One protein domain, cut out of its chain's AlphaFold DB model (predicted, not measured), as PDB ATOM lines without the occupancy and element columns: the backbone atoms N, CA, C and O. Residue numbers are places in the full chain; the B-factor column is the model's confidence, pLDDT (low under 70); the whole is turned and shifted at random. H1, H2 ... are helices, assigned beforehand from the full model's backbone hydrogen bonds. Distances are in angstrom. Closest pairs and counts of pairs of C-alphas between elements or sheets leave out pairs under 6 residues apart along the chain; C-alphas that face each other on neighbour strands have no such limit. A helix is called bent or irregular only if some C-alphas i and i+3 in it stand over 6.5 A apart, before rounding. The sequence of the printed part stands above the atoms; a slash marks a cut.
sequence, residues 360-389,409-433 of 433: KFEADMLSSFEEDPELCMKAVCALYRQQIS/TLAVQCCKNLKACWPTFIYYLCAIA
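Overview. This is residues 360 to 389 and 409 to 433 of the 433 residues of an uncharacterized protein of Papaver somniferum (UniProt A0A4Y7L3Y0). Four helices make an open frame of two corners: H1 and H2 meet near their link as a V, H3 and H4 meet near theirs as an L, and H3 crosses H2 near Val 380. The helices have few contacts, and residues 370 to 375, at the turn of the V, stick out. The printed part has 55 residues with four named helices, in the order H1, H2, H3, H4, and no named strand; the class is all helix. The whole is compact, with a radius of gyration of the C-alphas of 10.9 A, and it spans 28 by 21 by 20 A, a rounded outline.

Along the chain. H1 runs from residue 362 to 371, 14.2 A from first to last C-alpha, and begins with C-alpha 362 at (201.847, 140.638, 177.190). H2, residues 373 to 389, is the longest helix, with 17 residues and 24.5 A; its last C-alpha, 389, is at (180.442, 126.966, 181.213). H3, residues 409 to 420, is 16.6 A long. H4, residues 422 to 432, is 15.3 A long and ends with C-alpha 432 at (194.406, 127.197, 172.201). The helices are not bent.

Arrangement. H1 and H2 touch only at the corner by their link, and H2 does so with residues 375 to 376 alone. Their closest C-alphas are those of Phe 369 and Cys 376, 4.9 A apart. They stand at a steep tilt of 64 degrees and run opposite ways. H2 and H3 are close but not clearly touching, with the closest C-alphas, those of Val 380 and Ala 411, 7.6 A apart. Their lines are about perpendicular, at 85 degrees. H3 and H4 are also close but not clearly touching; the closest C-alphas, those of Leu 418 and Phe 425, are 7.2 A apart, and the lines are about perpendicular at 78 degrees. H1 and H4 are only just apart, at 8.3 A between their closest C-alphas. H1 and H3 are apart, as are H2 and H4. Each O i to N i+4 pair is within hydrogen-bond range in H1, H2 and H4; in H3, 6 of 8 are.

Size, cuts and confidence. The two C-alphas farthest apart are those of Lys 360 and Thr 409, 29.1 A. Residues 390 to 408 are cut out and not printed, and C-alphas 389 and 409 are 19.2 A apart across the cut, which lies between H2 and H3. The links H1 to H2 and H3 to H4 are tight, with one residue each. The printed part ends at Ala 433, the chain's last residue. The mean pLDDT of the printed part is 70.0; residue 389 and residues 409 to 433 are under 70, with means of 52 in H3 and 50 in H4.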
ATOM      1  N   LYS A 360     205.392 136.326 173.169       84.25
ATOM      2  CA  LYS A 360     206.401 136.124 174.224       84.25
ATOM      3  C   LYS A 360     206.150 137.034 175.414       84.25
ATOM      4  O   LYS A 360     206.504 136.680 176.536       84.25
ATOM      5  N   PHE A 361     205.540 138.186 175.158       87.19
ATOM      6  CA  PHE A 361     205.212 139.181 176.161       87.19
ATOM      7  C   PHE A 361     203.757 139.617 176.019       87.19
ATOM      8  O   PHE A 361     203.159 139.569 174.949       87.19
ATOM      9  N   GLU A 362     203.194 140.081 177.123       83.62
ATOM     10  CA  GLU A 362     201.847 140.638 177.190       83.62
ATOM     11  C   GLU A 362     201.653 141.834 176.246       83.62
ATOM     12  O   GLU A 362     200.629 141.930 175.575       83.62
ATOM     13  N   ALA A 363     202.659 142.705 176.133       88.31
ATOM     14  CA  ALA A 363     202.621 143.833 175.208       88.31
ATOM     15  C   ALA A 363     202.448 143.378 173.745       88.31
ATOM     16  O   ALA A 363     201.732 144.034 172.994       88.31
ATOM     17  N   ASP A 364     203.027 142.232 173.360       88.31
ATOM     18  CA  ASP A 364     202.877 141.673 172.009       88.31
ATOM     19  C   ASP A 364     201.430 141.208 171.759       88.31
ATOM     20  O   ASP A 364     200.892 141.392 170.666       88.31
ATOM     21  N   MET A 365     200.787 140.629 172.779       89.81
ATOM     22  CA  MET A 365     199.383 140.205 172.727       89.81
ATOM     23  C   MET A 365     198.450 141.410 172.604       89.81
ATOM     24  O   MET A 365     197.594 141.436 171.722       89.81
ATOM     25  N   LEU A 366     198.651 142.428 173.447       90.38
ATOM     26  CA  LEU A 366     197.860 143.659 173.414       90.38
ATOM     27  C   LEU A 366     198.021 144.391 172.079       90.38
ATOM     28  O   LEU A 366     197.021 144.778 171.480       90.38
ATOM     29  N   SER A 367     199.253 144.489 171.569       89.38
ATOM     30  CA  SER A 367     199.523 145.045 170.240       89.38
ATOM     31  C   SER A 367     198.819 144.250 169.137       89.38
ATOM     32  O   SER A 367     198.326 144.842 168.184       89.38
ATOM     33  N   SER A 368     198.730 142.921 169.264       89.50
ATOM     34  CA  SER A 368     198.038 142.074 168.282       89.50
ATOM     35  C   SER A 368     196.517 142.239 168.332       89.50
ATOM     36  O   SER A 368     195.864 142.136 167.299       89.50
ATOM     37  N   PHE A 369     195.935 142.506 169.505       91.69
ATOM     38  CA  PHE A 369     194.505 142.817 169.622       91.69
ATOM     39  C   PHE A 369     194.154 144.201 169.072       91.69
ATOM     40  O   PHE A 369     193.050 144.378 168.560       91.69
ATOM     41  N   GLU A 370     195.070 145.164 169.173       88.44
ATOM     42  CA  GLU A 370     194.912 146.481 168.548       88.44
ATOM     43  C   GLU A 370     195.053 146.397 167.019       88.44
ATOM     44  O   GLU A 370     194.311 147.057 166.292       88.44
ATOM     45  N   GLU A 371     195.952 145.540 166.522       90.19
ATOM     46  CA  GLU A 371     196.179 145.337 165.087       90.19
ATOM     47  C   GLU A 371     195.092 144.475 164.411       90.19
ATOM     48  O   GLU A 371     194.728 144.739 163.261       90.19
ATOM     49  N   ASP A 372     194.547 143.467 165.105       89.75
ATOM     50  CA  ASP A 372     193.530 142.546 164.583       89.75
ATOM     51  C   ASP A 372     192.246 142.550 165.451       89.75
ATOM     52  O   ASP A 372     192.124 141.791 166.423       89.75
ATOM     53  N   PRO A 373     191.233 143.365 165.094       84.19
ATOM     54  CA  PRO A 373     189.974 143.420 165.838       84.19
ATOM     55  C   PRO A 373     189.172 142.106 165.777       84.19
ATOM     56  O   PRO A 373     188.369 141.842 166.675       84.19
ATOM     57  N   GLU A 374     189.386 141.250 164.767       86.00
ATOM     58  CA  GLU A 374     188.735 139.934 164.685       86.00
ATOM     59  C   GLU A 374     189.312 138.981 165.741       86.00
ATOM     60  O   GLU A 374     188.570 138.241 166.395       86.00
ATOM     61  N   LEU A 375     190.630 139.030 165.949       88.88
ATOM     62  CA  LEU A 375     191.314 138.290 167.007       88.88
ATOM     63  C   LEU A 375     190.837 138.728 168.402       88.88
ATOM     64  O   LEU A 375     190.538 137.873 169.241       88.88
ATOM     65  N   CYS A 376     190.697 140.038 168.631       92.50
ATOM     66  CA  CYS A 376     190.148 140.585 169.875       92.50
ATOM     67  C   CYS A 376     188.733 140.044 170.154       92.50
ATOM     68  O   CYS A 376     188.466 139.492 171.225       92.50
ATOM     69  N   MET A 377     187.840 140.099 169.159       88.81
ATOM     70  CA  MET A 377     186.475 139.583 169.303       88.81
ATOM     71  C   MET A 377     186.434 138.073 169.550       88.81
ATOM     72  O   MET A 377     185.630 137.612 170.361       88.81
ATOM     73  N   LYS A 378     187.316 137.288 168.921       89.88
ATOM     74  CA  LYS A 378     187.427 135.845 169.197       89.88
ATOM     75  C   LYS A 378     187.848 135.567 170.639       89.88
ATOM     76  O   LYS A 378     187.260 134.684 171.263       89.88
ATOM     77  N   ALA A 379     188.801 136.328 171.180       90.38
ATOM     78  CA  ALA A 379     189.223 136.204 172.574       90.38
ATOM     79  C   ALA A 379     188.078 136.543 173.548       90.38
ATOM     80  O   ALA A 379     187.818 135.783 174.482       90.38
ATOM     81  N   VAL A 380     187.329 137.622 173.286       88.06
ATOM     82  CA  VAL A 380     186.140 137.999 174.075       88.06
ATOM     83  C   VAL A 380     185.055 136.919 173.997       88.06
ATOM     84  O   VAL A 380     184.490 136.534 175.020       88.06
ATOM     85  N   CYS A 381     184.780 136.376 172.809       89.44
ATOM     86  CA  CYS A 381     183.807 135.298 172.647       89.44
ATOM     87  C   CYS A 381     184.228 134.005 173.363       89.44
ATOM     88  O   CYS A 381     183.366 133.314 173.906       89.44
ATOM     89  N   ALA A 382     185.520 133.663 173.372       88.44
ATOM     90  CA  ALA A 382     186.031 132.501 174.099       88.44
ATOM     91  C   ALA A 382     185.849 132.666 175.615       88.44
ATOM     92  O   ALA A 382     185.332 131.762 176.269       88.44
ATOM     93  N   LEU A 383     186.174 133.848 176.147       87.00
ATOM     94  CA  LEU A 383     185.945 134.200 177.551       87.00
ATOM     95  C   LEU A 383     184.470 134.130 177.939       87.00
ATOM     96  O   LEU A 383     184.128 133.556 178.967       87.00
ATOM     97  N   TYR A 384     183.593 134.667 177.094       84.31
ATOM     98  CA  TYR A 384     182.154 134.627 177.331       84.31
ATOM     99  C   TYR A 384     181.620 133.188 177.381       84.31
ATOM    100  O   TYR A 384     180.855 132.838 178.276       84.31
ATOM    101  N   ARG A 385     182.068 132.321 176.460       86.19
ATOM    102  CA  ARG A 385     181.721 130.889 176.481       86.19
ATOM    103  C   ARG A 385     182.242 130.189 177.733       86.19
ATOM    104  O   ARG A 385     181.535 129.350 178.282       86.19
ATOM    105  N   GLN A 386     183.446 130.537 178.181       78.50
ATOM    106  CA  GLN A 386     184.028 129.970 179.392       78.50
ATOM    107  C   GLN A 386     183.235 130.376 180.638       78.50
ATOM    108  O   GLN A 386     182.910 129.518 181.456       78.50
ATOM    109  N   GLN A 387     182.849 131.648 180.738       78.88
ATOM    110  CA  GLN A 387     182.054 132.156 181.852       78.88
ATOM    111  C   GLN A 387     180.701 131.434 181.962       78.88
ATOM    112  O   GLN A 387     180.322 131.000 183.044       78.88
ATOM    113  N   ILE A 388     180.030 131.196 180.831       75.19
ATOM    114  CA  ILE A 388     178.776 130.424 180.803       75.19
ATOM    115  C   ILE A 388     179.004 128.963 181.230       75.19
ATOM    116  O   ILE A 388     178.170 128.393 181.927       75.19
ATOM    117  N   SER A 389     180.137 128.359 180.855       67.38
ATOM    118  CA  SER A 389     180.442 126.966 181.213       67.38
ATOM    119  C   SER A 389     180.853 126.762 182.677       67.38
ATOM    120  O   SER A 389     180.673 125.669 183.208       67.38
ATOM    121  N   THR A 409     179.677 146.530 179.684       50.81
ATOM    122  CA  THR A 409     179.931 146.132 181.075       50.81
ATOM    123  C   THR A 409     180.730 144.833 181.127       50.81
ATOM    124  O   THR A 409     181.675 144.739 181.906       50.81
ATOM    125  N   LEU A 410     180.425 143.870 180.250       54.28
ATOM    126  CA  LEU A 410     181.200 142.630 180.117       54.28
ATOM    127  C   LEU A 410     182.601 142.877 179.547       54.28
ATOM    128  O   LEU A 410     183.550 142.279 180.040       54.28
ATOM    129  N   ALA A 411     182.763 143.786 178.584       49.84
ATOM    130  CA  ALA A 411     184.073 144.153 178.044       49.84
ATOM    131  C   ALA A 411     184.950 144.856 179.095       49.84
ATOM    132  O   ALA A 411     186.103 144.482 179.296       49.84
ATOM    133  N   VAL A 412     184.391 145.816 179.842       55.44
ATOM    134  CA  VAL A 412     185.102 146.513 180.928       55.44
ATOM    135  C   VAL A 412     185.414 145.562 182.087       55.44
ATOM    136  O   VAL A 412     186.504 145.634 182.662       55.44
ATOM    137  N   GLN A 413     184.498 144.650 182.423       52.09
ATOM    138  CA  GLN A 413     184.721 143.635 183.450       52.09
ATOM    139  C   GLN A 413     185.731 142.576 182.990       52.09
ATOM    140  O   GLN A 413     186.578 142.184 183.788       52.09
ATOM    141  N   CYS A 414     185.738 142.189 181.709       53.53
ATOM    142  CA  CYS A 414     186.777 141.351 181.106       53.53
ATOM    143  C   CYS A 414     188.141 142.035 181.177       53.53
ATOM    144  O   CYS A 414     189.076 141.421 181.666       53.53
ATOM    145  N   CYS A 415     188.275 143.310 180.801       51.84
ATOM    146  CA  CYS A 415     189.553 144.025 180.914       51.84
ATOM    147  C   CYS A 415     190.055 144.123 182.367       51.84
ATOM    148  O   CYS A 415     191.259 144.040 182.616       51.84
ATOM    149  N   LYS A 416     189.148 144.267 183.343       52.59
ATOM    150  CA  LYS A 416     189.494 144.268 184.775       52.59
ATOM    151  C   LYS A 416     189.864 142.870 185.288       52.59
ATOM    152  O   LYS A 416     190.844 142.743 186.018       52.59
ATOM    153  N   ASN A 417     189.137 141.834 184.870       50.94
ATOM    154  CA  ASN A 417     189.377 140.442 185.259       50.94
ATOM    155  C   ASN A 417     190.599 139.830 184.554       50.94
ATOM    156  O   ASN A 417     191.307 139.040 185.175       50.94
ATOM    157  N   LEU A 418     190.923 140.241 183.321       51.53
ATOM    158  CA  LEU A 418     192.153 139.855 182.613       51.53
ATOM    159  C   LEU A 418     193.398 140.237 183.416       51.53
ATOM    160  O   LEU A 418     194.356 139.474 183.455       51.53
ATOM    161  N   LYS A 419     193.367 141.382 184.106       49.66
ATOM    162  CA  LYS A 419     194.468 141.841 184.963       49.66
ATOM    163  C   LYS A 419     194.648 140.977 186.218       49.66
ATOM    164  O   LYS A 419     195.756 140.887 186.735       49.66
ATOM    165  N   ALA A 420     193.577 140.341 186.702       47.78
ATOM    166  CA  ALA A 420     193.582 139.500 187.904       47.78
ATOM    167  C   ALA A 420     193.817 138.005 187.601       47.78
ATOM    168  O   ALA A 420     194.473 137.322 188.383       47.78
ATOM    169  N   CYS A 421     193.331 137.499 186.463       45.19
ATOM    170  CA  CYS A 421     193.487 136.103 186.019       45.19
ATOM    171  C   CYS A 421     194.618 135.905 184.995       45.19
ATOM    172  O   CYS A 421     194.736 134.847 184.377       45.19
ATOM    173  N   TRP A 422     195.458 136.921 184.810       45.41
ATOM    174  CA  TRP A 422     196.461 137.003 183.751       45.41
ATOM    175  C   TRP A 422     197.418 135.815 183.626       45.41
ATOM    176  O   TRP A 422     197.643 135.365 182.501       45.41
ATOM    177  N   PRO A 423     197.958 135.257 184.730       50.47
ATOM    178  CA  PRO A 423     198.854 134.111 184.636       50.47
ATOM    179  C   PRO A 423     198.136 132.886 184.061       50.47
ATOM    180  O   PRO A 423     198.692 132.176 183.231       50.47
ATOM    181  N   THR A 424     196.879 132.668 184.446       49.12
ATOM    182  CA  THR A 424     196.057 131.540 183.990       49.12
ATOM    183  C   THR A 424     195.590 131.737 182.547       49.12
ATOM    184  O   THR A 424     195.563 130.789 181.765       49.12
ATOM    185  N   PHE A 425     195.285 132.982 182.176       51.19
ATOM    186  CA  PHE A 425     194.817 133.361 180.845       51.19
ATOM    187  C   PHE A 425     195.911 133.224 179.770       51.19
ATOM    188  O   PHE A 425     195.638 132.713 178.685       51.19
ATOM    189  N   ILE A 426     197.164 133.582 180.084       52.81
ATOM    190  CA  ILE A 426     198.315 133.389 179.180       52.81
ATOM    191  C   ILE A 426     198.590 131.898 178.936       52.81
ATOM    192  O   ILE A 426     198.833 131.500 177.797       52.81
ATOM    193  N   TYR A 427     198.516 131.058 179.975       50.00
ATOM    194  CA  TYR A 427     198.727 129.611 179.834       50.00
ATOM    195  C   TYR A 427     197.673 128.940 178.941       50.00
ATOM    196  O   TYR A 427     198.011 128.009 178.213       50.00
ATOM    197  N   TYR A 428     196.425 129.418 178.962       50.72
ATOM    198  CA  TYR A 428     195.342 128.865 178.145       50.72
ATOM    199  C   TYR A 428     195.307 129.418 176.718       50.72
ATOM    200  O   TYR A 428     195.087 128.647 175.787       50.72
ATOM    201  N   LEU A 429     195.584 130.711 176.504       51.62
ATOM    202  CA  LEU A 429     195.713 131.253 175.145       51.62
ATOM    203  C   LEU A 429     196.884 130.611 174.386       51.62
ATOM    204  O   LEU A 429     196.728 130.308 173.210       51.62
ATOM    205  N   CYS A 430     197.997 130.306 175.062       50.56
ATOM    206  CA  CYS A 430     199.105 129.522 174.495       50.56
ATOM    207  C   CYS A 430     198.797 128.025 174.296       50.56
ATOM    208  O   CYS A 430     199.630 127.321 173.736       50.56
ATOM    209  N   ALA A 431     197.675 127.517 174.816       46.28
ATOM    210  CA  ALA A 431     197.235 126.132 174.621       46.28
ATOM    211  C   ALA A 431     196.133 126.005 173.551       46.28
ATOM    212  O   ALA A 431     195.879 124.904 173.067       46.28
ATOM    213  N   ILE A 432     195.457 127.114 173.225       46.59
ATOM    214  CA  ILE A 432     194.406 127.197 172.201       46.59
ATOM    215  C   ILE A 432     194.970 127.693 170.858       46.59
ATOM    216  O   ILE A 432     194.448 127.302 169.813       46.59
ATOM    217  N   ALA A 433     196.003 128.544 170.885       47.31
ATOM    218  CA  ALA A 433     196.835 128.892 169.729       47.31
ATOM    219  C   ALA A 433     197.924 127.837 169.522       47.31
ATOM    220  O   ALA A 433     198.189 127.522 168.340       47.31
TER     221      ALA A 433